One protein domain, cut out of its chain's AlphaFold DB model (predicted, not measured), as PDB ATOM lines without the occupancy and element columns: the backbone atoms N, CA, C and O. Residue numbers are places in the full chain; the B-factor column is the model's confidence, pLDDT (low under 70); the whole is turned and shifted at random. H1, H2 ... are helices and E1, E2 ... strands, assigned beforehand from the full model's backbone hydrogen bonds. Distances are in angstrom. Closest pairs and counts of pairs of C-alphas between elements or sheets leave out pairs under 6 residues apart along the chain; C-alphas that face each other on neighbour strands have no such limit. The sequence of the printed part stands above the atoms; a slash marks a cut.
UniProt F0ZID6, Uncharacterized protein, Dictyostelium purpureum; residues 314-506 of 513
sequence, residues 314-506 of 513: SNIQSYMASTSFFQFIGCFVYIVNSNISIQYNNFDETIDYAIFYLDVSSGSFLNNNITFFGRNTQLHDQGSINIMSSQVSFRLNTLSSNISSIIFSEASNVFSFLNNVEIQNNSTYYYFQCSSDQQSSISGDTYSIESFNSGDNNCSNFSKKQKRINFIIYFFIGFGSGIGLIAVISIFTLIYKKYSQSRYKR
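Overview. This is residues 314 to 506 of the 513 residues of an uncharacterized protein of Dictyostelium purpureum (UniProt F0ZID6). The chain is wound in stacked turns, a compact solenoid of three parallel-stranded sheets, and from its E14 end one long straight helix, H2, sticks out with residues 467 to 506. The small helix H1 packs on E14 at that same end. The printed part has 193 residues, with fourteen named strands, E1 to E14, followed by H1 and H2; its class is mixed, helices and strands. The sheets are all parallel, in the orders E1 E4 E7 E10 E13, E2 E5 E8 E11 and E3 E6 E9 E12 E14. The whole is extended, with a radius of gyration of the C-alphas of 26.7 A and spans of 101 by 34 by 31 A, and H2 makes the length.

Arrangement. Begin at E1, residues 315 to 320, and find its parallel neighbour E4, residues 339 to 344, at 11 degrees, with N 316 and O 339 2.8 A apart, within hydrogen-bond range. E7, residues 369 to 374, E10, residues 398 to 401, and the edge strand E13, residues 420 to 423, follow in this sheet. Next look at E2, residues 326 to 329, parallel to E5, residues 356 to 359, with N 328 and O 357 within hydrogen-bond range at 2.8 A; E8, residues 385 to 388, and E11, residues 407 to 410, follow. Residues 407 to 408 of E11 also pair, parallel, with residues 432 to 433. In the third sheet E3, residues 332 to 336, is parallel to E6, residues 362 to 366, with N 333 and O 362 within range at 2.8 A; E9, residues 391 to 395, E12, residues 413 to 417, and E14, residues 440 to 443, follow. H1, residues 455 to 459, is on this third sheet at a height over the sheet of 7.1 A, over none of its strands; its closest C-alpha pair with E14 is Ser 440 and Cys 459, 5.5 A. H2, residues 461 to 506, only grazes that sheet with residues 461 to 463. In H2 every O i to N i+4 pair is within hydrogen-bond range; in H1 0 of 1 is, and 0 of 2 O i to N i+3 pairs.

Along the chain. Find C-alpha 315 at (-22.014, -27.853, 31.171), where E1 begins; it runs 16.0 A. E4 spans 16.6 A and E7 17.0 A. H2 runs 67.0 A, from C-alpha 461 at (4.062, -3.981, 29.135) to C-alpha 506 at (36.977, 46.941, 57.616).

Size, cuts and confidence. The C-alphas farthest apart, of Asn 345 and Arg 506, are 100.9 A apart. Without residues 467 to 506 the body spans 41 by 34 by 29 A. The printed part has no cut; the links E4 to E5, E13 to E14 and E14 to H1 are long. Mean pLDDT of the printed part is 78.9; 45 residues are under 70, among them 346 to 352, 375 to 382, 448 to 458 and 499 to 506.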
ATOM      1  N   SER A 314     -22.757 -24.924  35.015       92.81
ATOM      2  CA  SER A 314     -23.255 -25.204  33.662       92.81
ATOM      3  C   SER A 314     -22.275 -26.075  32.877       92.81
ATOM      4  O   SER A 314     -21.062 -25.934  33.019       92.81
ATOM      5  N   ASN A 315     -22.794 -26.965  32.030       94.56
ATOM      6  CA  ASN A 315     -22.014 -27.853  31.171       94.56
ATOM      7  C   ASN A 315     -22.328 -27.582  29.695       94.56
ATOM      8  O   ASN A 315     -23.410 -27.881  29.197       94.56
ATOM      9  N   ILE A 316     -21.378 -27.008  28.978       91.19
ATOM     10  CA  ILE A 316     -21.554 -26.554  27.606       91.19
ATOM     11  C   ILE A 316     -20.597 -27.334  26.717       91.19
ATOM     12  O   ILE A 316     -19.390 -27.175  26.814       91.19
ATOM     13  N   GLN A 317     -21.143 -28.141  25.817       89.56
ATOM     14  CA  GLN A 317     -20.434 -28.808  24.738       89.56
ATOM     15  C   GLN A 317     -21.047 -28.386  23.403       89.56
ATOM     16  O   GLN A 317     -22.156 -28.789  23.043       89.56
ATOM     17  N   SER A 318     -20.322 -27.574  22.641       85.19
ATOM     18  CA  SER A 318     -20.862 -26.942  21.437       85.19
ATOM     19  C   SER A 318     -19.905 -27.014  20.262       85.19
ATOM     20  O   SER A 318     -18.712 -27.246  20.441       85.19
ATOM     21  N   TYR A 319     -20.423 -26.747  19.064       79.62
ATOM     22  CA  TYR A 319     -19.613 -26.396  17.911       79.62
ATOM     23  C   TYR A 319     -19.972 -25.014  17.342       79.62
ATOM     24  O   TYR A 319     -21.125 -24.590  17.363       79.62
ATOM     25  N   MET A 320     -18.982 -24.298  16.812       74.94
ATOM     26  CA  MET A 320     -19.151 -22.956  16.239       74.94
ATOM     27  C   MET A 320     -18.828 -22.943  14.747       74.94
ATOM     28  O   MET A 320     -17.864 -23.584  14.313       74.94
ATOM     29  N   ALA A 321     -19.639 -22.210  13.972       66.69
ATOM     30  CA  ALA A 321     -19.435 -22.029  12.539       66.69
ATOM     31  C   ALA A 321     -18.944 -20.618  12.167       66.69
ATOM     32  O   ALA A 321     -17.984 -20.530  11.409       66.69
ATOM     33  N   SER A 322     -19.544 -19.521  12.655       67.94
ATOM     34  CA  SER A 322     -19.195 -18.182  12.113       67.94
ATOM     35  C   SER A 322     -19.608 -16.950  12.943       67.94
ATOM     36  O   SER A 322     -19.874 -15.890  12.389       67.94
ATOM     37  N   THR A 323     -19.696 -17.028  14.270       77.31
ATOM     38  CA  THR A 323     -19.930 -15.844  15.134       77.31
ATOM     39  C   THR A 323     -19.479 -16.140  16.562       77.31
ATOM     40  O   THR A 323     -19.095 -17.278  16.805       77.31
ATOM     41  N   SER A 324     -19.518 -15.178  17.495       82.38
ATOM     42  CA  SER A 324     -19.203 -15.450  18.905       82.38
ATOM     43  C   SER A 324     -20.270 -16.292  19.600       82.38
ATOM     44  O   SER A 324     -21.413 -16.305  19.166       82.38
ATOM     45  N   PHE A 325     -19.937 -17.035  20.661       88.56
ATOM     46  CA  PHE A 325     -20.943 -17.867  21.341       88.56
ATOM     47  C   PHE A 325     -21.715 -17.078  22.401       88.56
ATOM     48  O   PHE A 325     -22.948 -17.108  22.445       88.56
ATOM     49  N   PHE A 326     -20.967 -16.355  23.229       92.31
ATOM     50  CA  PHE A 326     -21.438 -15.463  24.274       92.31
ATOM     51  C   PHE A 326     -20.991 -14.039  23.946       92.31
ATOM     52  O   PHE A 326     -19.796 -13.771  23.815       92.31
ATOM     53  N   GLN A 327     -21.943 -13.120  23.835       93.31
ATOM     54  CA  GLN A 327     -21.685 -11.704  23.612       93.31
ATOM     55  C   GLN A 327     -22.257 -10.879  24.760       93.31
ATOM     56  O   GLN A 327     -23.463 -10.887  24.999       93.31
ATOM     57  N   PHE A 328     -21.390 -10.143  25.442       93.12
ATOM     58  CA  PHE A 328     -21.723  -9.339  26.607       93.12
ATOM     59  C   PHE A 328     -21.193  -7.918  26.413       93.12
ATOM     60  O   PHE A 328     -19.986  -7.711  26.309       93.12
ATOM     61  N   ILE A 329     -22.102  -6.947  26.334       91.00
ATOM     62  CA  ILE A 329     -21.763  -5.536  26.104       91.00
ATOM     63  C   ILE A 329     -22.278  -4.711  27.276       91.00
ATOM     64  O   ILE A 329     -23.454  -4.800  27.621       91.00
ATOM     65  N   GLY A 330     -21.419  -3.926  27.919       86.25
ATOM     66  CA  GLY A 330     -21.817  -3.150  29.087       86.25
ATOM     67  C   GLY A 330     -22.228  -4.012  30.281       86.25
ATOM     68  O   GLY A 330     -23.050  -3.562  31.056       86.25
ATOM     69  N   CYS A 331     -21.783  -5.266  30.412       87.00
ATOM     70  CA  CYS A 331     -22.349  -6.235  31.365       87.00
ATOM     71  C   CYS A 331     -21.485  -6.475  32.610       87.00
ATOM     72  O   CYS A 331     -20.272  -6.275  32.592       87.00
ATOM     73  N   PHE A 332     -22.113  -7.008  33.665       89.19
ATOM     74  CA  PHE A 332     -21.428  -7.616  34.815       89.19
ATOM     75  C   PHE A 332     -21.559  -9.120  34.707       89.19
ATOM     76  O   PHE A 332     -22.657  -9.646  34.828       89.19
ATOM     77  N   VAL A 333     -20.455  -9.809  34.457       93.81
ATOM     78  CA  VAL A 333     -20.453 -11.231  34.129       93.81
ATOM     79  C   VAL A 333     -19.787 -12.015  35.247       93.81
ATOM     80  O   VAL A 333     -18.625 -11.784  35.574       93.81
ATOM     81  N   TYR A 334     -20.514 -12.964  35.822       95.06
ATOM     82  CA  TYR A 334     -20.020 -13.882  36.839       95.06
ATOM     83  C   TYR A 334     -20.208 -15.318  36.351       95.06
ATOM     84  O   TYR A 334     -21.338 -15.781  36.237       95.06
ATOM     85  N   ILE A 335     -19.117 -16.016  36.028       96.06
ATOM     86  CA  ILE A 335     -19.153 -17.415  35.571       96.06
ATOM     87  C   ILE A 335     -18.416 -18.282  36.580       96.06
ATOM     88  O   ILE A 335     -17.224 -18.073  36.827       96.06
ATOM     89  N   VAL A 336     -19.118 -19.248  37.167       96.44
ATOM     90  CA  VAL A 336     -18.602 -20.072  38.263       96.44
ATOM     91  C   VAL A 336     -18.878 -21.548  38.045       96.44
ATOM     92  O   VAL A 336     -19.964 -21.919  37.595       96.44
ATOM     93  N   ASN A 337     -17.908 -22.389  38.417       96.50
ATOM     94  CA  ASN A 337     -18.029 -23.853  38.442       96.50
ATOM     95  C   ASN A 337     -18.548 -24.457  37.125       96.50
ATOM     96  O   ASN A 337     -19.229 -25.480  37.124       96.50
ATOM     97  N   SER A 338     -18.286 -23.805  35.997       94.94
ATOM     98  CA  SER A 338     -18.830 -24.212  34.706       94.94
ATOM     99  C   SER A 338     -17.788 -24.965  33.887       94.94
ATOM    100  O   SER A 338     -16.598 -24.649  33.920       94.94
ATOM    101  N   ASN A 339     -18.244 -25.967  33.140       95.81
ATOM    102  CA  ASN A 339     -17.448 -26.695  32.162       95.81
ATOM    103  C   ASN A 339     -17.888 -26.271  30.759       95.81
ATOM    104  O   ASN A 339     -19.034 -26.490  30.379       95.81
ATOM    105  N   ILE A 340     -17.009 -25.623  30.004       93.31
ATOM    106  CA  ILE A 340     -17.300 -25.044  28.693       93.31
ATOM    107  C   ILE A 340     -16.301 -25.616  27.697       93.31
ATOM    108  O   ILE A 340     -15.131 -25.272  27.730       93.31
ATOM    109  N   SER A 341     -16.761 -26.466  26.792       91.00
ATOM    110  CA  SER A 341     -15.978 -27.086  25.731       91.00
ATOM    111  C   SER A 341     -16.578 -26.739  24.375       91.00
ATOM    112  O   SER A 341     -17.676 -27.175  24.026       91.00
ATOM    113  N   ILE A 342     -15.843 -25.985  23.572       87.38
ATOM    114  CA  ILE A 342     -16.325 -25.485  22.287       87.38
ATOM    115  C   ILE A 342     -15.408 -25.957  21.163       87.38
ATOM    116  O   ILE A 342     -14.191 -25.775  21.217       87.38
ATOM    117  N   GLN A 343     -16.007 -26.548  20.130       83.75
ATOM    118  CA  GLN A 343     -15.311 -27.030  18.944       83.75
ATOM    119  C   GLN A 343     -15.554 -26.125  17.725       83.75
ATOM    120  O   GLN A 343     -16.670 -25.985  17.231       83.75
ATOM    121  N   TYR A 344     -14.496 -25.570  17.160       75.81
ATOM    122  CA  TYR A 344     -14.528 -24.828  15.909       75.81
ATOM    123  C   TYR A 344     -14.455 -25.772  14.713       75.81
ATOM    124  O   TYR A 344     -13.508 -26.547  14.563       75.81
ATOM    125  N   ASN A 345     -15.470 -25.697  13.849       70.00
ATOM    126  CA  ASN A 345     -15.586 -26.558  12.671       70.00
ATOM    127  C   ASN A 345     -15.400 -25.816  11.335       70.00
ATOM    128  O   ASN A 345     -15.442 -26.480  10.300       70.00
ATOM    129  N   ASN A 346     -15.200 -24.490  11.333       61.03
ATOM    130  CA  ASN A 346     -15.143 -23.696  10.100       61.03
ATOM    131  C   ASN A 346     -13.731 -23.201   9.735       61.03
ATOM    132  O   ASN A 346     -12.880 -23.020  10.603       61.03
ATOM    133  N   PHE A 347     -13.513 -23.015   8.429       55.62
ATOM    134  CA  PHE A 347     -12.211 -22.829   7.771       55.62
ATOM    135  C   PHE A 347     -11.969 -21.410   7.244       55.62
ATOM    136  O   PHE A 347     -10.977 -21.191   6.553       55.62
ATOM    137  N   ASP A 348     -12.868 -20.458   7.496       58.19
ATOM    138  CA  ASP A 348     -12.645 -19.095   7.016       58.19
ATOM    139  C   ASP A 348     -11.611 -18.401   7.904       58.19
ATOM    140  O   ASP A 348     -11.930 -17.937   8.994       58.19
ATOM    141  N   GLU A 349     -10.358 -18.376   7.451       55.75
ATOM    142  CA  GLU A 349      -9.197 -17.810   8.151       55.75
ATOM    143  C   GLU A 349      -9.267 -16.279   8.318       55.75
ATOM    144  O   GLU A 349      -8.380 -15.696   8.938       55.75
ATOM    145  N   THR A 350     -10.284 -15.612   7.758       55.66
ATOM    146  CA  THR A 350     -10.317 -14.144   7.646       55.66
ATOM    147  C   THR A 350     -11.176 -13.427   8.685       55.66
ATOM    148  O   THR A 350     -11.163 -12.197   8.724       55.66
ATOM    149  N   ILE A 351     -11.927 -14.156   9.518       60.78
ATOM    150  CA  ILE A 351     -12.889 -13.557  10.453       60.78
ATOM    151  C   ILE A 351     -12.686 -14.113  11.866       60.78
ATOM    152  O   ILE A 351     -12.636 -15.329  12.068       60.78
ATOM    153  N   ASP A 352     -12.603 -13.213  12.846       65.88
ATOM    154  CA  ASP A 352     -12.437 -13.549  14.260       65.88
ATOM    155  C   ASP A 352     -13.776 -13.916  14.914       65.88
ATOM    156  O   ASP A 352     -14.752 -13.161  14.878       65.88
ATOM    157  N   TYR A 353     -13.818 -15.083  15.562       76.25
ATOM    158  CA  TYR A 353     -15.009 -15.610  16.232       76.25
ATOM    159  C   TYR A 353     -14.682 -16.010  17.673       76.25
ATOM    160  O   TYR A 353     -14.416 -17.179  17.960       76.25
ATOM    161  N   ALA A 354     -14.691 -15.041  18.589       84.56
ATOM    162  CA  ALA A 354     -14.415 -15.275  20.007       84.56
ATOM    163  C   ALA A 354     -15.518 -16.115  20.677       84.56
ATOM    164  O   ALA A 354     -16.692 -15.948  20.376       84.56
ATOM    165  N   ILE A 355     -15.196 -16.985  21.629       87.88
ATOM    166  CA  ILE A 355     -16.232 -17.716  22.391       87.88
ATOM    167  C   ILE A 355     -16.958 -16.757  23.305       87.88
ATOM    168  O   ILE A 355     -18.185 -16.736  23.342       87.88
ATOM    169  N   PHE A 356     -16.174 -15.953  24.006       91.75
ATOM    170  CA  PHE A 356     -16.643 -14.872  24.842       91.75
ATOM    171  C   PHE A 356     -16.204 -13.565  24.208       91.75
ATOM    172  O   PHE A 356     -15.017 -13.365  23.972       91.75
ATOM    173  N   TYR A 357     -17.160 -12.684  23.951       93.31
ATOM    174  CA  TYR A 357     -16.913 -11.300  23.584       93.31
ATOM    175  C   TYR A 357     -17.425 -10.412  24.713       93.31
ATOM    176  O   TYR A 357     -18.632 -10.366  24.956       93.31
ATOM    177  N   LEU A 358     -16.508  -9.755  25.419       93.88
ATOM    178  CA  LEU A 358     -16.779  -8.860  26.541       93.88
ATOM    179  C   LEU A 358     -16.357  -7.450  26.135       93.88
ATOM    180  O   LEU A 358     -15.170  -7.211  25.932       93.88
ATOM    181  N   ASP A 359     -17.308  -6.529  26.029       92.00
ATOM    182  CA  ASP A 359     -17.038  -5.142  25.639       92.00
ATOM    183  C   ASP A 359     -17.639  -4.164  26.642       92.00
ATOM    184  O   ASP A 359     -18.776  -4.355  27.078       92.00
ATOM    185  N   VAL A 360     -16.872  -3.156  27.061       88.69
ATOM    186  CA  VAL A 360     -17.249  -2.196  28.119       88.69
ATOM    187  C   VAL A 360     -17.833  -2.909  29.357       88.69
ATOM    188  O   VAL A 360     -18.805  -2.478  29.964       88.69
ATOM    189  N   SER A 361     -17.293  -4.077  29.703       89.00
ATOM    190  CA  SER A 361     -17.876  -5.017  30.663       89.00
ATOM    191  C   SER A 361     -16.942  -5.285  31.841       89.00
ATOM    192  O   SER A 361     -15.724  -5.127  31.760       89.00
ATOM    193  N   SER A 362     -17.515  -5.743  32.951       90.06
ATOM    194  CA  SER A 362     -16.772  -6.292  34.087       90.06
ATOM    195  C   SER A 362     -17.034  -7.790  34.208       90.06
ATOM    196  O   SER A 362     -18.183  -8.215  34.187       90.06
ATOM    197  N   GLY A 363     -15.989  -8.604  34.343       91.81
ATOM    198  CA  GLY A 363     -16.097 -10.065  34.341       91.81
ATOM    199  C   GLY A 363     -15.334 -10.735  35.478       91.81
ATOM    200  O   GLY A 363     -14.242 -10.309  35.851       91.81
ATOM    201  N   SER A 364     -15.876 -11.816  36.028       94.69
ATOM    202  CA  SER A 364     -15.156 -12.723  36.921       94.69
ATOM    203  C   SER A 364     -15.477 -14.174  36.582       94.69
ATOM    204  O   SER A 364     -16.633 -14.592  36.597       94.69
ATOM    205  N   PHE A 365     -14.428 -14.933  36.299       96.56
ATOM    206  CA  PHE A 365     -14.460 -16.348  35.963       96.56
ATOM    207  C   PHE A 365     -13.775 -17.108  37.096       96.56
ATOM    208  O   PHE A 365     -12.569 -16.944  37.307       96.56
ATOM    209  N   LEU A 366     -14.531 -17.906  37.847       96.31
ATOM    210  CA  LEU A 366     -14.046 -18.629  39.020       96.31
ATOM    211  C   LEU A 366     -14.260 -20.140  38.893       96.31
ATOM    212  O   LEU A 366     -15.391 -20.592  38.741       96.31
ATOM    213  N   ASN A 367     -13.196 -20.922  39.078       96.31
ATOM    214  CA  ASN A 367     -13.279 -22.387  39.159       96.31
ATOM    215  C   ASN A 367     -13.951 -23.038  37.932       96.31
ATOM    216  O   ASN A 367     -14.726 -23.984  38.061       96.31
ATOM    217  N   ASN A 368     -13.702 -22.504  36.736       95.88
ATOM    218  CA  ASN A 368     -14.243 -23.049  35.495       95.88
ATOM    219  C   ASN A 368     -13.231 -23.957  34.797       95.88
ATOM    220  O   ASN A 368     -12.023 -23.751  34.896       95.88
ATOM    221  N   ASN A 369     -13.736 -24.912  34.026       95.31
ATOM    222  CA  ASN A 369     -12.960 -25.618  33.016       95.31
ATOM    223  C   ASN A 369     -13.399 -25.109  31.644       95.31
ATOM    224  O   ASN A 369     -14.557 -25.282  31.277       95.31
ATOM    225  N   ILE A 370     -12.516 -24.433  30.920       92.50
ATOM    226  CA  ILE A 370     -12.840 -23.785  29.654       92.50
ATOM    227  C   ILE A 370     -11.877 -24.294  28.585       92.50
ATOM    228  O   ILE A 370     -10.671 -24.091  28.681       92.50
ATOM    229  N   THR A 371     -12.424 -24.922  27.553       88.44
ATOM    230  CA  THR A 371     -11.675 -25.661  26.546       88.44
ATOM    231  C   THR A 371     -12.110 -25.290  25.136       88.44
ATOM    232  O   THR A 371     -13.300 -25.319  24.809       88.44
ATOM    233  N   PHE A 372     -11.139 -24.993  24.276       83.88
ATOM    234  CA  PHE A 372     -11.361 -24.523  22.912       83.88
ATOM    235  C   PHE A 372     -10.590 -25.391  21.913       83.88
ATOM    236  O   PHE A 372      -9.364 -25.482  21.973       83.88
ATOM    237  N   PHE A 373     -11.296 -26.030  20.977       78.38
ATOM    238  CA  PHE A 373     -10.675 -26.924  19.996       78.38
ATOM    239  C   PHE A 373     -11.021 -26.549  18.557       78.38
ATOM    240  O   PHE A 373     -12.183 -26.587  18.174       78.38
ATOM    241  N   GLY A 374     -10.022 -26.275  17.723       72.25
ATOM    242  CA  GLY A 374     -10.139 -26.201  16.265       72.25
ATOM    243  C   GLY A 374      -9.655 -27.480  15.572       72.25
ATOM    244  O   GLY A 374      -8.932 -28.288  16.159       72.25
ATOM    245  N   ARG A 375     -10.051 -27.683  14.305       64.00
ATOM    246  CA  ARG A 375      -9.591 -28.825  13.482       64.00
ATOM    247  C   ARG A 375      -8.160 -28.672  12.944       64.00
ATOM    248  O   ARG A 375      -7.528 -29.689  12.693       64.00
ATOM    249  N   ASN A 376      -7.664 -27.442  12.791       61.06
ATOM    250  CA  ASN A 376      -6.321 -27.100  12.301       61.06
ATOM    251  C   ASN A 376      -5.725 -25.965  13.153       61.06
ATOM    252  O   ASN A 376      -6.464 -25.295  13.874       61.06
ATOM    253  N   THR A 377      -4.414 -25.722  13.051       58.34
ATOM    254  CA  THR A 377      -3.742 -24.563  13.661       58.34
ATOM    255  C   THR A 377      -4.346 -23.269  13.103       58.34
ATOM    256  O   THR A 377      -4.038 -22.878  11.981       58.34
ATOM    257  N   GLN A 378      -5.248 -22.634  13.850       56.97
ATOM    258  CA  GLN A 378      -5.845 -21.353  13.463       56.97
ATOM    259  C   GLN A 378      -4.854 -20.220  13.750       56.97
ATOM    260  O   GLN A 378      -4.142 -20.264  14.752       56.97
ATOM    261  N   LEU A 379      -4.748 -19.251  12.834       53.91
ATOM    262  CA  LEU A 379      -3.672 -18.249  12.822       53.91
ATOM    263  C   LEU A 379      -4.027 -16.944  13.562       53.91
ATOM    264  O   LEU A 379      -3.120 -16.195  13.911       53.91
ATOM    265  N   HIS A 380      -5.305 -16.690  13.856       58.56
ATOM    266  CA  HIS A 380      -5.806 -15.451  14.481       58.56
ATOM    267  C   HIS A 380      -6.958 -15.736  15.463       58.56
ATOM    268  O   HIS A 380      -7.261 -16.912  15.647       58.56
ATOM    269  N   ASP A 381      -7.540 -14.710  16.113       57.50
ATOM    270  CA  ASP A 381      -8.351 -14.696  17.364       57.50
ATOM    271  C   ASP A 381      -9.647 -15.545  17.386       57.50
ATOM    272  O   ASP A 381     -10.523 -15.406  18.250       57.50
ATOM    273  N   GLN A 382      -9.761 -16.473  16.447       64.75
ATOM    274  CA  GLN A 382     -10.711 -17.567  16.373       64.75
ATOM    275  C   GLN A 382     -10.573 -18.465  17.602       64.75
ATOM    276  O   GLN A 382      -9.542 -19.095  17.809       64.75
ATOM    277  N   GLY A 383     -11.623 -18.516  18.425       70.00
ATOM    278  CA  GLY A 383     -11.634 -19.322  19.649       70.00
ATOM    279  C   GLY A 383     -10.972 -18.721  20.874       70.00
ATOM    280  O   GLY A 383     -10.650 -19.446  21.809       70.00
ATOM    281  N   SER A 384     -10.857 -17.399  20.922       82.19
ATOM    282  CA  SER A 384     -10.381 -16.679  22.099       82.19
ATOM    283  C   SER A 384     -11.509 -16.240  23.045       82.19
ATOM    284  O   SER A 384     -12.699 -16.223  22.708       82.19
ATOM    285  N   ILE A 385     -11.119 -15.841  24.254       90.44
ATOM    286  CA  ILE A 385     -11.873 -14.911  25.095       90.44
ATOM    287  C   ILE A 385     -11.409 -13.504  24.723       90.44
ATOM    288  O   ILE A 385     -10.279 -13.127  25.032       90.44
ATOM    289  N   ASN A 386     -12.274 -12.748  24.053       91.50
ATOM    290  CA  ASN A 386     -11.997 -11.394  23.592       91.50
ATOM    291  C   ASN A 386     -12.555 -10.361  24.587       91.50
ATOM    292  O   ASN A 386     -13.731 -10.416  24.962       91.50
ATOM    293  N   ILE A 387     -11.692  -9.448  25.036       92.44
ATOM    294  CA  ILE A 387     -11.941  -8.490  26.115       92.44
ATOM    295  C   ILE A 387     -11.579  -7.075  25.637       92.44
ATOM    296  O   ILE A 387     -10.402  -6.725  25.528       92.44
ATOM    297  N   MET A 388     -12.589  -6.240  25.407       91.81
ATOM    298  CA  MET A 388     -12.466  -4.896  24.837       91.81
ATOM    299  C   MET A 388     -12.948  -3.840  25.832       91.81
ATOM    300  O   MET A 388     -14.035  -3.968  26.389       91.81
ATOM    301  N   SER A 389     -12.156  -2.796  26.085       90.75
ATOM    302  CA  SER A 389     -12.508  -1.697  27.008       90.75
ATOM    303  C   SER A 389     -13.103  -2.145  28.360       90.75
ATOM    304  O   SER A 389     -13.996  -1.502  28.905       90.75
ATOM    305  N   SER A 390     -12.649  -3.283  28.884       90.69
ATOM    306  CA  SER A 390     -13.299  -4.051  29.950       90.69
ATOM    307  C   SER A 390     -12.355  -4.328  31.123       90.69
ATOM    308  O   SER A 390     -11.145  -4.111  31.048       90.69
ATOM    309  N   GLN A 391     -12.892  -4.851  32.223       91.12
ATOM    310  CA  GLN A 391     -12.107  -5.368  33.343       91.12
ATOM    311  C   GLN A 391     -12.520  -6.802  33.665       91.12
ATOM    312  O   GLN A 391     -13.639  -7.045  34.102       91.12
ATOM    313  N   VAL A 392     -11.614  -7.765  33.508       93.44
ATOM    314  CA  VAL A 392     -11.946  -9.185  33.685       93.44
ATOM    315  C   VAL A 392     -10.947  -9.870  34.604       93.44
ATOM    316  O   VAL A 392      -9.742  -9.625  34.529       93.44
ATOM    317  N   SER A 393     -11.452 -10.745  35.473       93.94
ATOM    318  CA  SER A 393     -10.637 -11.597  36.331       93.94
ATOM    319  C   SER A 393     -10.883 -13.086  36.085       93.94
ATOM    320  O   SER A 393     -12.019 -13.524  35.927       93.94
ATOM    321  N   PHE A 394      -9.806 -13.867  36.092       93.81
ATOM    322  CA  PHE A 394      -9.790 -15.320  36.002       93.81
ATOM    323  C   PHE A 394      -9.120 -15.869  37.255       93.81
ATOM    324  O   PHE A 394      -7.958 -15.564  37.525       93.81
ATOM    325  N   ARG A 395      -9.829 -16.690  38.026       93.38
ATOM    326  CA  ARG A 395      -9.301 -17.328  39.227       93.38
ATOM    327  C   ARG A 395      -9.603 -18.823  39.264       93.38
ATOM    328  O   ARG A 395     -10.762 -19.211  39.148       93.38
ATOM    329  N   LEU A 396      -8.586 -19.641  39.541       92.88
ATOM    330  CA  LEU A 396      -8.728 -21.098  39.714       92.88
ATOM    331  C   LEU A 396      -9.360 -21.814  38.508       92.88
ATOM    332  O   LEU A 396     -10.002 -22.844  38.670       92.88
ATOM    333  N   ASN A 397      -9.228 -21.266  37.304       92.25
ATOM    334  CA  ASN A 397      -9.757 -21.888  36.097       92.25
ATOM    335  C   ASN A 397      -8.728 -22.839  35.483       92.25
ATOM    336  O   ASN A 397      -7.523 -22.629  35.599       92.25
ATOM    337  N   THR A 398      -9.216 -23.844  34.765       92.19
ATOM    338  CA  THR A 398      -8.428 -24.575  33.771       92.19
ATOM    339  C   THR A 398      -8.791 -24.033  32.394       92.19
ATOM    340  O   THR A 398      -9.963 -24.057  32.028       92.19
ATOM    341  N   LEU A 399      -7.817 -23.497  31.658       89.31
ATOM    342  CA  LEU A 399      -7.990 -22.975  30.302       89.31
ATOM    343  C   LEU A 399      -7.217 -23.868  29.333       89.31
ATOM    344  O   LEU A 399      -5.997 -23.959  29.424       89.31
ATOM    345  N   SER A 400      -7.913 -24.524  28.414       86.75
ATOM    346  CA  SER A 400      -7.346 -25.516  27.506       86.75
ATOM    347  C   SER A 400      -7.567 -25.116  26.051       86.75
ATOM    348  O   SER A 400      -8.662 -24.696  25.680       86.75
ATOM    349  N   SER A 401      -6.539 -25.213  25.206       81.19
ATOM    350  CA  SER A 401      -6.644 -24.781  23.812       81.19
ATOM    351  C   SER A 401      -5.676 -25.492  22.860       81.19
ATOM    352  O   SER A 401      -4.542 -25.811  23.218       81.19
ATOM    353  N   ASN A 402      -6.099 -25.727  21.613       76.88
ATOM    354  CA  ASN A 402      -5.214 -26.160  20.518       76.88
ATOM    355  C   ASN A 402      -5.050 -25.111  19.391       76.88
ATOM    356  O   ASN A 402      -4.465 -25.423  18.348       76.88
ATOM    357  N   ILE A 403      -5.554 -23.894  19.613       71.62
ATOM    358  CA  ILE A 403      -5.531 -22.727  18.708       71.62
ATOM    359  C   ILE A 403      -4.528 -21.659  19.197       71.62
ATOM    360  O   ILE A 403      -3.885 -21.826  20.233       71.62
ATOM    361  N   SER A 404      -4.343 -20.580  18.427       65.44
ATOM    362  CA  SER A 404      -3.234 -19.623  18.583       65.44
ATOM    363  C   SER A 404      -3.298 -18.707  19.814       65.44
ATOM    364  O   SER A 404      -2.249 -18.504  20.429       65.44
ATOM    365  N   SER A 405      -4.464 -18.158  20.177       73.38
ATOM    366  CA  SER A 405      -4.655 -17.260  21.331       73.38
ATOM    367  C   SER A 405      -5.800 -17.740  22.238       73.38
ATOM    368  O   SER A 405      -6.842 -18.188  21.768       73.38
ATOM    369  N   ILE A 406      -5.600 -17.684  23.563       83.44
ATOM    370  CA  ILE A 406      -6.629 -18.042  24.564       83.44
ATOM    371  C   ILE A 406      -7.344 -16.780  25.034       83.44
ATOM    372  O   ILE A 406      -8.572 -16.750  25.094       83.44
ATOM    373  N   ILE A 407      -6.578 -15.739  25.368       87.44
ATOM    374  CA  ILE A 407      -7.109 -14.444  25.794       87.44
ATOM    375  C   ILE A 407      -6.548 -13.357  24.892       87.44
ATOM    376  O   ILE A 407      -5.331 -13.168  24.822       87.44
ATOM    377  N   PHE A 408      -7.454 -12.612  24.268       87.44
ATOM    378  CA  PHE A 408      -7.156 -11.391  23.541       87.44
ATOM    379  C   PHE A 408      -7.785 -10.207  24.270       87.44
ATOM    380  O   PHE A 408      -8.945 -10.252  24.680       87.44
ATOM    381  N   SER A 409      -7.011  -9.144  24.462       88.62
ATOM    382  CA  SER A 409      -7.438  -7.983  25.221       88.62
ATOM    383  C   SER A 409      -6.903  -6.676  24.641       88.62
ATOM    384  O   SER A 409      -5.695  -6.483  24.497       88.62
ATOM    385  N   GLU A 410      -7.817  -5.734  24.405       87.88
ATOM    386  CA  GLU A 410      -7.522  -4.368  23.971       87.88
ATOM    387  C   GLU A 410      -8.186  -3.356  24.907       87.88
ATOM    388  O   GLU A 410      -9.304  -3.561  25.380       87.88
ATOM    389  N   ALA A 411      -7.468  -2.272  25.218       87.50
ATOM    390  CA  ALA A 411      -7.899  -1.222  26.147       87.50
ATOM    391  C   ALA A 411      -8.529  -1.739  27.463       87.50
ATOM    392  O   ALA A 411      -9.368  -1.060  28.048       87.50
ATOM    393  N   SER A 412      -8.113  -2.915  27.952       88.44
ATOM    394  CA  SER A 412      -8.768  -3.618  29.064       88.44
ATOM    395  C   SER A 412      -7.809  -4.053  30.167       88.44
ATOM    396  O   SER A 412      -6.647  -4.366  29.907       88.44
ATOM    397  N   ASN A 413      -8.326  -4.138  31.392       86.75
ATOM    398  CA  ASN A 413      -7.616  -4.700  32.536       86.75
ATOM    399  C   ASN A 413      -7.891  -6.209  32.649       86.75
ATOM    400  O   ASN A 413      -9.047  -6.615  32.770       86.75
ATOM    401  N   VAL A 414      -6.845  -7.040  32.657       90.19
ATOM    402  CA  VAL A 414      -6.975  -8.504  32.771       90.19
ATOM    403  C   VAL A 414      -6.184  -9.028  33.963       90.19
ATOM    404  O   VAL A 414      -4.971  -8.837  34.057       90.19
ATOM    405  N   PHE A 415      -6.857  -9.734  34.867       90.06
ATOM    406  CA  PHE A 415      -6.241 -10.304  36.064       90.06
ATOM    407  C   PHE A 415      -6.399 -11.825  36.097       90.06
ATOM    408  O   PHE A 415      -7.515 -12.328  36.080       90.06
ATOM    409  N   SER A 416      -5.298 -12.560  36.178       88.06
ATOM    410  CA  SER A 416      -5.257 -14.024  36.177       88.06
ATOM    411  C   SER A 416      -4.533 -14.527  37.429       88.06
ATOM    412  O   SER A 416      -3.425 -14.068  37.725       88.06
ATOM    413  N   PHE A 417      -5.184 -15.415  38.191       87.31
ATOM    414  CA  PHE A 417      -4.678 -15.962  39.450       87.31
ATOM    415  C   PHE A 417      -4.925 -17.468  39.613       87.31
ATOM    416  O   PHE A 417      -6.078 -17.907  39.686       87.31
ATOM    417  N   LEU A 418      -3.856 -18.229  39.851       85.44
ATOM    418  CA  LEU A 418      -3.901 -19.669  40.142       85.44
ATOM    419  C   LEU A 418      -4.665 -20.490  39.086       85.44
ATOM    420  O   LEU A 418      -5.379 -21.432  39.426       85.44
ATOM    421  N   ASN A 419      -4.571 -20.110  37.817       84.69
ATOM    422  CA  ASN A 419      -5.155 -20.827  36.693       84.69
ATOM    423  C   ASN A 419      -4.179 -21.893  36.164       84.69
ATOM    424  O   ASN A 419      -2.966 -21.686  36.138       84.69
ATOM    425  N   ASN A 420      -4.715 -23.023  35.702       86.50
ATOM    426  CA  ASN A 420      -3.967 -24.012  34.933       86.50
ATOM    427  C   ASN A 420      -4.230 -23.782  33.443       86.50
ATOM    428  O   ASN A 420      -5.382 -23.756  33.021       86.50
ATOM    429  N   VAL A 421      -3.187 -23.602  32.644       84.56
ATOM    430  CA  VAL A 421      -3.311 -23.344  31.210       84.56
ATOM    431  C   VAL A 421      -2.671 -24.487  30.431       84.56
ATOM    432  O   VAL A 421      -1.456 -24.695  30.472       84.56
ATOM    433  N   GLU A 422      -3.500 -25.218  29.693       81.25
ATOM    434  CA  GLU A 422      -3.104 -26.375  28.902       81.25
ATOM    435  C   GLU A 422      -3.160 -26.066  27.413       81.25
ATOM    436  O   GLU A 422      -4.184 -25.653  26.874       81.25
ATOM    437  N   ILE A 423      -2.052 -26.290  26.718       73.88
ATOM    438  CA  ILE A 423      -1.947 -26.011  25.290       73.88
ATOM    439  C   ILE A 423      -1.439 -27.255  24.586       73.88
ATOM    440  O   ILE A 423      -0.506 -27.898  25.061       73.88
ATOM    441  N   GLN A 424      -2.082 -27.622  23.479       69.25
ATOM    442  CA  GLN A 424      -1.772 -28.866  22.763       69.25
ATOM    443  C   GLN A 424      -0.830 -28.671  21.567       69.25
ATOM    444  O   GLN A 424      -0.176 -29.627  21.157       69.25
ATOM    445  N   ASN A 425      -0.726 -27.454  21.026       65.38
ATOM    446  CA  ASN A 425       0.092 -27.150  19.851       65.38
ATOM    447  C   ASN A 425       1.076 -26.014  20.138       65.38
ATOM    448  O   ASN A 425       0.718 -25.019  20.760       65.38
ATOM    449  N   ASN A 426       2.300 -26.124  19.615       59.81
ATOM    450  CA  ASN A 426       3.250 -25.014  19.630       59.81
ATOM    451  C   ASN A 426       2.818 -23.949  18.613       59.81
ATOM    452  O   ASN A 426       2.961 -24.139  17.407       59.81
ATOM    453  N   SER A 427       2.304 -22.827  19.112       57.28
ATOM    454  CA  SER A 427       2.001 -21.625  18.337       57.28
ATOM    455  C   SER A 427       3.174 -20.637  18.379       57.28
ATOM    456  O   SER A 427       3.877 -20.530  19.383       57.28
ATOM    457  N   THR A 428       3.385 -19.881  17.297       58.44
ATOM    458  CA  THR A 428       4.285 -18.710  17.290       58.44
ATOM    459  C   THR A 428       3.639 -17.458  17.895       58.44
ATOM    460  O   THR A 428       4.326 -16.453  18.083       58.44
ATOM    461  N   TYR A 429       2.332 -17.491  18.167       60.66
ATOM    462  CA  TYR A 429       1.550 -16.370  18.690       60.66
ATOM    463  C   TYR A 429       1.530 -16.339  20.225       60.66
ATOM    464  O   TYR A 429       1.803 -17.337  20.893       60.66
ATOM    465  N   TYR A 430       1.215 -15.172  20.794       67.50
ATOM    466  CA  TYR A 430       1.054 -15.013  22.239       67.50
ATOM    467  C   TYR A 430      -0.290 -15.594  22.686       67.50
ATOM    468  O   TYR A 430      -1.340 -15.148  22.236       67.50
ATOM    469  N   TYR A 431      -0.265 -16.533  23.631       73.75
ATOM    470  CA  TYR A 431      -1.490 -17.133  24.170       73.75
ATOM    471  C   TYR A 431      -2.318 -16.169  25.027       73.75
ATOM    472  O   TYR A 431      -3.542 -16.274  25.074       73.75
ATOM    473  N   PHE A 432      -1.636 -15.232  25.690       80.81
ATOM    474  CA  PHE A 432      -2.232 -14.084  26.361       80.81
ATOM    475  C   PHE A 432      -1.746 -12.823  25.650       80.81
ATOM    476  O   PHE A 432      -0.565 -12.468  25.716       80.81
ATOM    477  N   GLN A 433      -2.657 -12.140  24.971       83.00
ATOM    478  CA  GLN A 433      -2.409 -10.851  24.350       83.00
ATOM    479  C   GLN A 433      -3.137  -9.777  25.151       83.00
ATOM    480  O   GLN A 433      -4.325  -9.558  24.966       83.00
ATOM    481  N   CYS A 434      -2.422  -9.129  26.071       84.81
ATOM    482  CA  CYS A 434      -2.979  -8.070  26.907       84.81
ATOM    483  C   CYS A 434      -2.764  -6.678  26.307       84.81
ATOM    484  O   CYS A 434      -1.789  -6.439  25.588       84.81
ATOM    485  N   SER A 435      -3.620  -5.731  26.701       84.06
ATOM    486  CA  SER A 435      -3.443  -4.319  26.374       84.06
ATOM    487  C   SER A 435      -2.126  -3.764  26.934       84.06
ATOM    488  O   SER A 435      -1.739  -4.029  28.073       84.06
ATOM    489  N   SER A 436      -1.443  -2.935  26.143       81.88
ATOM    490  CA  SER A 436      -0.243  -2.202  26.567       81.88
ATOM    491  C   SER A 436      -0.561  -0.915  27.344       81.88
ATOM    492  O   SER A 436       0.322  -0.355  28.004       81.88
ATOM    493  N   ASP A 437      -1.813  -0.458  27.275       81.38
ATOM    494  CA  ASP A 437      -2.290   0.801  27.850       81.38
ATOM    495  C   ASP A 437      -3.077   0.618  29.150       81.38
ATOM    496  O   ASP A 437      -3.347   1.606  29.830       81.38
ATOM    497  N   GLN A 438      -3.377  -0.626  29.529       84.88
ATOM    498  CA  GLN A 438      -4.130  -0.970  30.733       84.88
ATOM    499  C   GLN A 438      -3.409  -2.010  31.592       84.88
ATOM    500  O   GLN A 438      -2.526  -2.740  31.136       84.88
ATOM    501  N   GLN A 439      -3.766  -2.068  32.872       83.94
ATOM    502  CA  GLN A 439      -3.104  -2.933  33.834       83.94
ATOM    503  C   GLN A 439      -3.529  -4.389  33.648       83.94
ATOM    504  O   GLN A 439      -4.693  -4.739  33.809       83.94
ATOM    505  N   SER A 440      -2.554  -5.263  33.405       85.25
ATOM    506  CA  SER A 440      -2.756  -6.711  33.428       85.25
ATOM    507  C   SER A 440      -1.806  -7.387  34.415       85.25
ATOM    508  O   SER A 440      -0.693  -6.909  34.648       85.25
ATOM    509  N   SER A 441      -2.255  -8.477  35.035       82.25
ATOM    510  CA  SER A 441      -1.468  -9.261  35.991       82.25
ATOM    511  C   SER A 441      -1.763 -10.744  35.833       82.25
ATOM    512  O   SER A 441      -2.924 -11.136  35.832       82.25
ATOM    513  N   ILE A 442      -0.714 -11.555  35.776       81.25
ATOM    514  CA  ILE A 442      -0.762 -13.017  35.693       81.25
ATOM    515  C   ILE A 442       0.086 -13.534  36.862       81.25
ATOM    516  O   ILE A 442       1.245 -13.141  36.995       81.25
ATOM    517  N   SER A 443      -0.495 -14.302  37.789       75.88
ATOM    518  CA  SER A 443       0.189 -14.686  39.032       75.88
ATOM    519  C   SER A 443      -0.214 -16.064  39.543       75.88
ATOM    520  O   SER A 443      -1.391 -16.361  39.715       75.88
ATOM    521  N   GLY A 444       0.783 -16.895  39.868       64.44
ATOM    522  CA  GLY A 444       0.555 -18.237  40.411       64.44
ATOM    523  C   GLY A 444      -0.048 -19.227  39.407       64.44
ATOM    524  O   GLY A 444      -0.485 -20.297  39.817       64.44
ATOM    525  N   ASP A 445      -0.073 -18.870  38.124       72.12
ATOM    526  CA  ASP A 445      -0.610 -19.696  37.044       72.12
ATOM    527  C   ASP A 445       0.423 -20.743  36.586       72.12
ATOM    528  O   ASP A 445       1.631 -20.479  36.580       72.12
ATOM    529  N   THR A 446      -0.040 -21.935  36.199       74.19
ATOM    530  CA  THR A 446       0.796 -23.036  35.682       74.19
ATOM    531  C   THR A 446       0.516 -23.290  34.205       74.19
ATOM    532  O   THR A 446      -0.634 -23.237  33.783       74.19
ATOM    533  N   TYR A 447       1.552 -23.610  33.425       72.38
ATOM    534  CA  TYR A 447       1.455 -23.803  31.972       72.38
ATOM    535  C   TYR A 447       2.001 -25.173  31.559       72.38
ATOM    536  O   TYR A 447       3.058 -25.581  32.042       72.38
ATOM    537  N   SER A 448       1.315 -25.873  30.650       63.91
ATOM    538  CA  SER A 448       1.693 -27.234  30.230       63.91
ATOM    539  C   SER A 448       2.845 -27.314  29.216       63.91
ATOM    540  O   SER A 448       3.420 -28.387  29.045       63.91
ATOM    541  N   ILE A 449       3.191 -26.217  28.527       58.62
ATOM    542  CA  ILE A 449       4.297 -26.163  27.554       58.62
ATOM    543  C   ILE A 449       5.383 -25.197  28.056       58.62
ATOM    544  O   ILE A 449       5.146 -23.999  28.198       58.62
ATOM    545  N   GLU A 450       6.603 -25.710  28.258       50.75
ATOM    546  CA  GLU A 450       7.770 -24.969  28.782       50.75
ATOM    547  C   GLU A 450       8.300 -23.852  27.852       50.75
ATOM    548  O   GLU A 450       9.122 -23.038  28.265       50.75
ATOM    549  N   SER A 451       7.826 -23.742  26.605       46.00
ATOM    550  CA  SER A 451       8.246 -22.700  25.652       46.00
ATOM    551  C   SER A 451       7.511 -21.361  25.817       46.00
ATOM    552  O   SER A 451       7.486 -20.554  24.885       46.00
ATOM    553  N   PHE A 452       6.930 -21.084  26.987       54.03
ATOM    554  CA  PHE A 452       6.176 -19.862  27.311       54.03
ATOM    555  C   PHE A 452       7.060 -18.608  27.490       54.03
ATOM    556  O   PHE A 452       6.729 -17.695  28.243       54.03
ATOM    557  N   ASN A 453       8.189 -18.520  26.778       45.06
ATOM    558  CA  ASN A 453       9.181 -17.446  26.923       45.06
ATOM    559  C   ASN A 453       8.651 -16.035  26.564       45.06
ATOM    560  O   ASN A 453       9.369 -15.047  26.728       45.06
ATOM    561  N   SER A 454       7.413 -15.909  26.072       50.16
ATOM    562  CA  SER A 454       6.868 -14.663  25.527       50.16
ATOM    563  C   SER A 454       5.546 -14.185  26.160       50.16
ATOM    564  O   SER A 454       5.283 -12.985  26.120       50.16
ATOM    565  N   GLY A 455       4.745 -15.045  26.808       51.94
ATOM    566  CA  GLY A 455       3.408 -14.674  27.315       51.94
ATOM    567  C   GLY A 455       3.425 -13.566  28.377       51.94
ATOM    568  O   GLY A 455       2.692 -12.583  28.283       51.94
ATOM    569  N   ASP A 456       4.358 -13.659  29.323       52.84
ATOM    570  CA  ASP A 456       4.515 -12.674  30.402       52.84
ATOM    571  C   ASP A 456       5.030 -11.315  29.889       52.84
ATOM    572  O   ASP A 456       4.797 -10.248  30.470       52.84
ATOM    573  N   ASN A 457       5.741 -11.325  28.755       55.09
ATOM    574  CA  ASN A 457       6.357 -10.120  28.220       55.09
ATOM    575  C   ASN A 457       5.329  -9.116  27.703       55.09
ATOM    576  O   ASN A 457       5.576  -7.921  27.872       55.09
ATOM    577  N   ASN A 458       4.199  -9.574  27.150       66.44
ATOM    578  CA  ASN A 458       3.156  -8.679  26.652       66.44
ATOM    579  C   ASN A 458       2.275  -8.125  27.785       66.44
ATOM    580  O   ASN A 458       2.077  -6.917  27.886       66.44
ATOM    581  N   CYS A 459       1.844  -8.975  28.719       73.31
ATOM    582  CA  CYS A 459       0.966  -8.562  29.821       73.31
ATOM    583  C   CYS A 459       1.660  -7.723  30.906       73.31
ATOM    584  O   CYS A 459       1.002  -7.012  31.662       73.31
ATOM    585  N   SER A 460       2.997  -7.702  30.932       73.06
ATOM    586  CA  SER A 460       3.780  -6.794  31.782       73.06
ATOM    587  C   SER A 460       4.088  -5.431  31.139       73.06
ATOM    588  O   SER A 460       4.698  -4.576  31.793       73.06
ATOM    589  N   ASN A 461       3.692  -5.191  29.880       72.56
ATOM    590  CA  ASN A 461       4.062  -3.981  29.135       72.56
ATOM    591  C   ASN A 461       3.560  -2.693  29.787       72.56
ATOM    592  O   ASN A 461       4.336  -1.741  29.899       72.56
ATOM    593  N   PHE A 462       2.329  -2.671  30.298       75.19
ATOM    594  CA  PHE A 462       1.812  -1.521  31.039       75.19
ATOM    595  C   PHE A 462       2.647  -1.226  32.293       75.19
ATOM    596  O   PHE A 462       3.085  -0.096  32.496       75.19
ATOM    597  N   SER A 463       2.976  -2.249  33.093       73.31
ATOM    598  CA  SER A 463       3.837  -2.083  34.274       73.31
ATOM    599  C   SER A 463       5.227  -1.562  33.891       73.31
ATOM    600  O   SER A 463       5.760  -0.656  34.534       73.31
ATOM    601  N   LYS A 464       5.815  -2.076  32.800       74.25
ATOM    602  CA  LYS A 464       7.094  -1.588  32.254       74.25
ATOM    603  C   LYS A 464       6.985  -0.128  31.787       74.25
ATOM    604  O   LYS A 464       7.874   0.667  32.095       74.25
ATOM    605  N   LYS A 465       5.902   0.244  31.093       78.50
ATOM    606  CA  LYS A 465       5.597   1.618  30.652       78.50
ATOM    607  C   LYS A 465       5.463   2.556  31.853       78.50
ATOM    608  O   LYS A 465       6.143   3.577  31.899       78.50
ATOM    609  N   GLN A 466       4.691   2.174  32.869       75.06
ATOM    610  CA  GLN A 466       4.496   2.954  34.091       75.06
ATOM    611  C   GLN A 466       5.794   3.094  34.897       75.06
ATOM    612  O   GLN A 466       6.114   4.190  35.348       75.06
ATOM    613  N   LYS A 467       6.609   2.034  35.008       80.94
ATOM    614  CA  LYS A 467       7.951   2.105  35.616       80.94
ATOM    615  C   LYS A 467       8.864   3.083  34.877       80.94
ATOM    616  O   LYS A 467       9.565   3.845  35.534       80.94
ATOM    617  N   ARG A 468       8.845   3.104  33.537       80.50
ATOM    618  CA  ARG A 468       9.612   4.074  32.732       80.50
ATOM    619  C   ARG A 468       9.122   5.507  32.942       80.50
ATOM    620  O   ARG A 468       9.951   6.386  33.149       80.50
ATOM    621  N   ILE A 469       7.809   5.738  32.935       81.69
ATOM    622  CA  ILE A 469       7.221   7.064  33.197       81.69
ATOM    623  C   ILE A 469       7.603   7.543  34.602       81.69
ATOM    624  O   ILE A 469       8.132   8.641  34.754       81.69
ATOM    625  N   ASN A 470       7.426   6.693  35.617       81.75
ATOM    626  CA  ASN A 470       7.807   6.999  36.993       81.75
ATOM    627  C   ASN A 470       9.310   7.278  37.106       81.75
ATOM    628  O   ASN A 470       9.696   8.258  37.733       81.75
ATOM    629  N   PHE A 471      10.160   6.469  36.467       84.88
ATOM    630  CA  PHE A 471      11.604   6.702  36.425       84.88
ATOM    631  C   PHE A 471      11.947   8.071  35.827       84.88
ATOM    632  O   PHE A 471      12.756   8.790  36.404       84.88
ATOM    633  N   ILE A 472      11.310   8.462  34.718       85.50
ATOM    634  CA  ILE A 472      11.511   9.777  34.095       85.50
ATOM    635  C   ILE A 472      11.095  10.901  35.054       85.50
ATOM    636  O   ILE A 472      11.858  11.846  35.248       85.50
ATOM    637  N   ILE A 473       9.929  10.789  35.700       85.00
ATOM    638  CA  ILE A 473       9.453  11.771  36.689       85.00
ATOM    639  C   ILE A 473      10.456  11.896  37.845       85.00
ATOM    640  O   ILE A 473      10.887  13.003  38.171       85.00
ATOM    641  N   TYR A 474      10.885  10.773  38.430       82.06
ATOM    642  CA  TYR A 474      11.863  10.771  39.519       82.06
ATOM    643  C   TYR A 474      13.234  11.291  39.085       82.06
ATOM    644  O   TYR A 474      13.888  11.983  39.861       82.06
ATOM    645  N   PHE A 475      13.660  11.019  37.849       86.00
ATOM    646  CA  PHE A 475      14.888  11.569  37.288       86.00
ATOM    647  C   PHE A 475      14.818  13.096  37.188       86.00
ATOM    648  O   PHE A 475      15.741  13.769  37.639       86.00
ATOM    649  N   PHE A 476      13.720  13.663  36.675       84.88
ATOM    650  CA  PHE A 476      13.553  15.119  36.600       84.88
ATOM    651  C   PHE A 476      13.446  15.777  37.979       84.88
ATOM    652  O   PHE A 476      14.042  16.832  38.188       84.88
ATOM    653  N   ILE A 477      12.756  15.152  38.938       82.00
ATOM    654  CA  ILE A 477      12.715  15.631  40.330       82.00
ATOM    655  C   ILE A 477      14.120  15.586  40.950       82.00
ATOM    656  O   ILE A 477      14.570  16.563  41.548       82.00
ATOM    657  N   GLY A 478      14.844  14.478  40.783       79.75
ATOM    658  CA  GLY A 478      16.202  14.307  41.296       79.75
ATOM    659  C   GLY A 478      17.184  15.308  40.685       79.75
ATOM    660  O   GLY A 478      17.906  15.996  41.402       79.75
ATOM    661  N   PHE A 479      17.158  15.466  39.365       84.44
ATOM    662  CA  PHE A 479      18.018  16.407  38.655       84.44
ATOM    663  C   PHE A 479      17.666  17.868  38.978       84.44
ATOM    664  O   PHE A 479      18.551  18.674  39.268       84.44
ATOM    665  N   GLY A 480      16.373  18.204  39.010       80.06
ATOM    666  CA  GLY A 480      15.879  19.530  39.378       80.06
ATOM    667  C   GLY A 480      16.216  19.909  40.821       80.06
ATOM    668  O   GLY A 480      16.681  21.019  41.071       80.06
ATOM    669  N   SER A 481      16.062  18.977  41.767       79.56
ATOM    670  CA  SER A 481      16.454  19.187  43.166       79.56
ATOM    671  C   SER A 481      17.970  19.340  43.325       79.56
ATOM    672  O   SER A 481      18.407  20.216  44.068       79.56
ATOM    673  N   GLY A 482      18.776  18.588  42.566       83.62
ATOM    674  CA  GLY A 482      20.231  18.738  42.523       83.62
ATOM    675  C   GLY A 482      20.676  20.113  42.016       83.62
ATOM    676  O   GLY A 482      21.478  20.779  42.672       83.62
ATOM    677  N   ILE A 483      20.111  20.587  40.900       85.31
ATOM    678  CA  ILE A 483      20.377  21.941  40.382       85.31
ATOM    679  C   ILE A 483      19.903  23.006  41.377       85.31
ATOM    680  O   ILE A 483      20.632  23.964  41.634       85.31
ATOM    681  N   GLY A 484      18.720  22.834  41.972       81.31
ATOM    682  CA  GLY A 484      18.198  23.737  42.996       81.31
ATOM    683  C   GLY A 484      19.133  23.843  44.202       81.31
ATOM    684  O   GLY A 484      19.438  24.946  44.651       81.31
ATOM    685  N   LEU A 485      19.667  22.714  44.675       84.50
ATOM    686  CA  LEU A 485      20.618  22.678  45.784       84.50
ATOM    687  C   LEU A 485      21.937  23.376  45.421       84.50
ATOM    688  O   LEU A 485      22.445  24.173  46.208       84.50
ATOM    689  N   ILE A 486      22.462  23.141  44.212       86.94
ATOM    690  CA  ILE A 486      23.658  23.828  43.701       86.94
ATOM    691  C   ILE A 486      23.415  25.338  43.613       86.94
ATOM    692  O   ILE A 486      24.288  26.116  44.000       86.94
ATOM    693  N   ALA A 487      22.240  25.775  43.157       81.38
ATOM    694  CA  ALA A 487      21.888  27.188  43.085       81.38
ATOM    695  C   ALA A 487      21.813  27.824  44.483       81.38
ATOM    696  O   ALA A 487      22.397  28.886  44.698       81.38
ATOM    697  N   VAL A 488      21.188  27.151  45.456       84.31
ATOM    698  CA  VAL A 488      21.127  27.610  46.855       84.31
ATOM    699  C   VAL A 488      22.525  27.705  47.464       84.31
ATOM    700  O   VAL A 488      22.868  28.741  48.033       84.31
ATOM    701  N   ILE A 489      23.364  26.677  47.298       85.44
ATOM    702  CA  ILE A 489      24.758  26.685  47.770       85.44
ATOM    703  C   ILE A 489      25.542  27.818  47.099       85.44
ATOM    704  O   ILE A 489      26.293  28.528  47.769       85.44
ATOM    705  N   SER A 490      25.353  28.034  45.799       81.19
ATOM    706  CA  SER A 490      26.032  29.093  45.046       81.19
ATOM    707  C   SER A 490      25.620  30.485  45.525       81.19
ATOM    708  O   SER A 490      26.484  31.338  45.730       81.19
ATOM    709  N   ILE A 491      24.328  30.707  45.788       85.38
ATOM    710  CA  ILE A 491      23.807  31.950  46.375       85.38
ATOM    711  C   ILE A 491      24.377  32.153  47.782       85.38
ATOM    712  O   ILE A 491      24.909  33.225  48.068       85.38
ATOM    713  N   PHE A 492      24.348  31.133  48.645       81.75
ATOM    714  CA  PHE A 492      24.939  31.206  49.987       81.75
ATOM    715  C   PHE A 492      26.437  31.509  49.939       81.75
ATOM    716  O   PHE A 492      26.928  32.342  50.699       81.75
ATOM    717  N   THR A 493      27.162  30.893  49.006       80.75
ATOM    718  CA  THR A 493      28.596  31.123  48.806       80.75
ATOM    719  C   THR A 493      28.864  32.549  48.324       80.75
ATOM    720  O   THR A 493      29.807  33.187  48.793       80.75
ATOM    721  N   LEU A 494      28.033  33.085  47.424       81.25
ATOM    722  CA  LEU A 494      28.115  34.476  46.968       81.25
ATOM    723  C   LEU A 494      27.812  35.468  48.100       81.25
ATOM    724  O   LEU A 494      28.568  36.424  48.280       81.25
ATOM    725  N   ILE A 495      26.766  35.225  48.898       80.06
ATOM    726  CA  ILE A 495      26.430  36.035  50.080       80.06
ATOM    727  C   ILE A 495      27.591  36.004  51.082       80.06
ATOM    728  O   ILE A 495      28.038  37.060  51.531       80.06
ATOM    729  N   TYR A 496      28.130  34.819  51.385       77.38
ATOM    730  CA  TYR A 496      29.248  34.647  52.313       77.38
ATOM    731  C   TYR A 496      30.524  35.342  51.823       77.38
ATOM    732  O   TYR A 496      31.157  36.073  52.586       77.38
ATOM    733  N   LYS A 497      30.889  35.188  50.541       74.12
ATOM    734  CA  LYS A 497      32.033  35.897  49.942       74.12
ATOM    735  C   LYS A 497      31.870  37.413  50.045       74.12
ATOM    736  O   LYS A 497      32.828  38.094  50.405       74.12
ATOM    737  N   LYS A 498      30.664  37.940  49.801       72.75
ATOM    738  CA  LYS A 498      30.370  39.374  49.931       72.75
ATOM    739  C   LYS A 498      30.503  39.847  51.387       72.75
ATOM    740  O   LYS A 498      31.141  40.864  51.634       72.75
ATOM    741  N   TYR A 499      30.000  39.073  52.353       62.97
ATOM    742  CA  TYR A 499      30.134  39.363  53.789       62.97
ATOM    743  C   TYR A 499      31.596  39.325  54.276       62.97
ATOM    744  O   TYR A 499      32.031  40.194  55.032       62.97
ATOM    745  N   SER A 500      32.375  38.345  53.811       59.53
ATOM    746  CA  SER A 500      33.803  38.203  54.122       59.53
ATOM    747  C   SER A 500      34.632  39.360  53.551       59.53
ATOM    748  O   SER A 500      35.434  39.958  54.267       59.53
ATOM    749  N   GLN A 501      34.380  39.765  52.301       59.62
ATOM    750  CA  GLN A 501      35.052  40.916  51.686       59.62
ATOM    751  C   GLN A 501      34.735  42.239  52.399       59.62
ATOM    752  O   GLN A 501      35.618  43.086  52.533       59.62
ATOM    753  N   SER A 502      33.514  42.419  52.913       55.41
ATOM    754  CA  SER A 502      33.166  43.582  53.740       55.41
ATOM    755  C   SER A 502      33.893  43.595  55.093       55.41
ATOM    756  O   SER A 502      34.270  44.670  55.560       55.41
ATOM    757  N   ARG A 503      34.152  42.429  55.711       53.66
ATOM    758  CA  ARG A 503      34.998  42.332  56.919       53.66
ATOM    759  C   ARG A 503      36.471  42.598  56.620       53.66
ATOM    760  O   ARG A 503      37.092  43.347  57.364       53.66
ATOM    761  N   TYR A 504      37.007  42.062  55.524       51.34
ATOM    762  CA  TYR A 504      38.385  42.345  55.108       51.34
ATOM    763  C   TYR A 504      38.598  43.827  54.789       51.34
ATOM    764  O   TYR A 504      39.610  44.380  55.206       51.34
ATOM    765  N   LYS A 505      37.626  44.500  54.152       49.97
ATOM    766  CA  LYS A 505      37.686  45.956  53.947       49.97
ATOM    767  C   LYS A 505      37.635  46.761  55.249       49.97
ATOM    768  O   LYS A 505      38.270  47.804  55.308       49.97
ATOM    769  N   ARG A 506      36.924  46.298  56.289       46.75
ATOM    770  CA  ARG A 506      36.977  46.941  57.616       46.75
ATOM    771  C   ARG A 506      38.332  46.742  58.298       46.75
ATOM    772  O   ARG A 506      38.881  47.707  58.799       46.75
TER     773      ARG A 506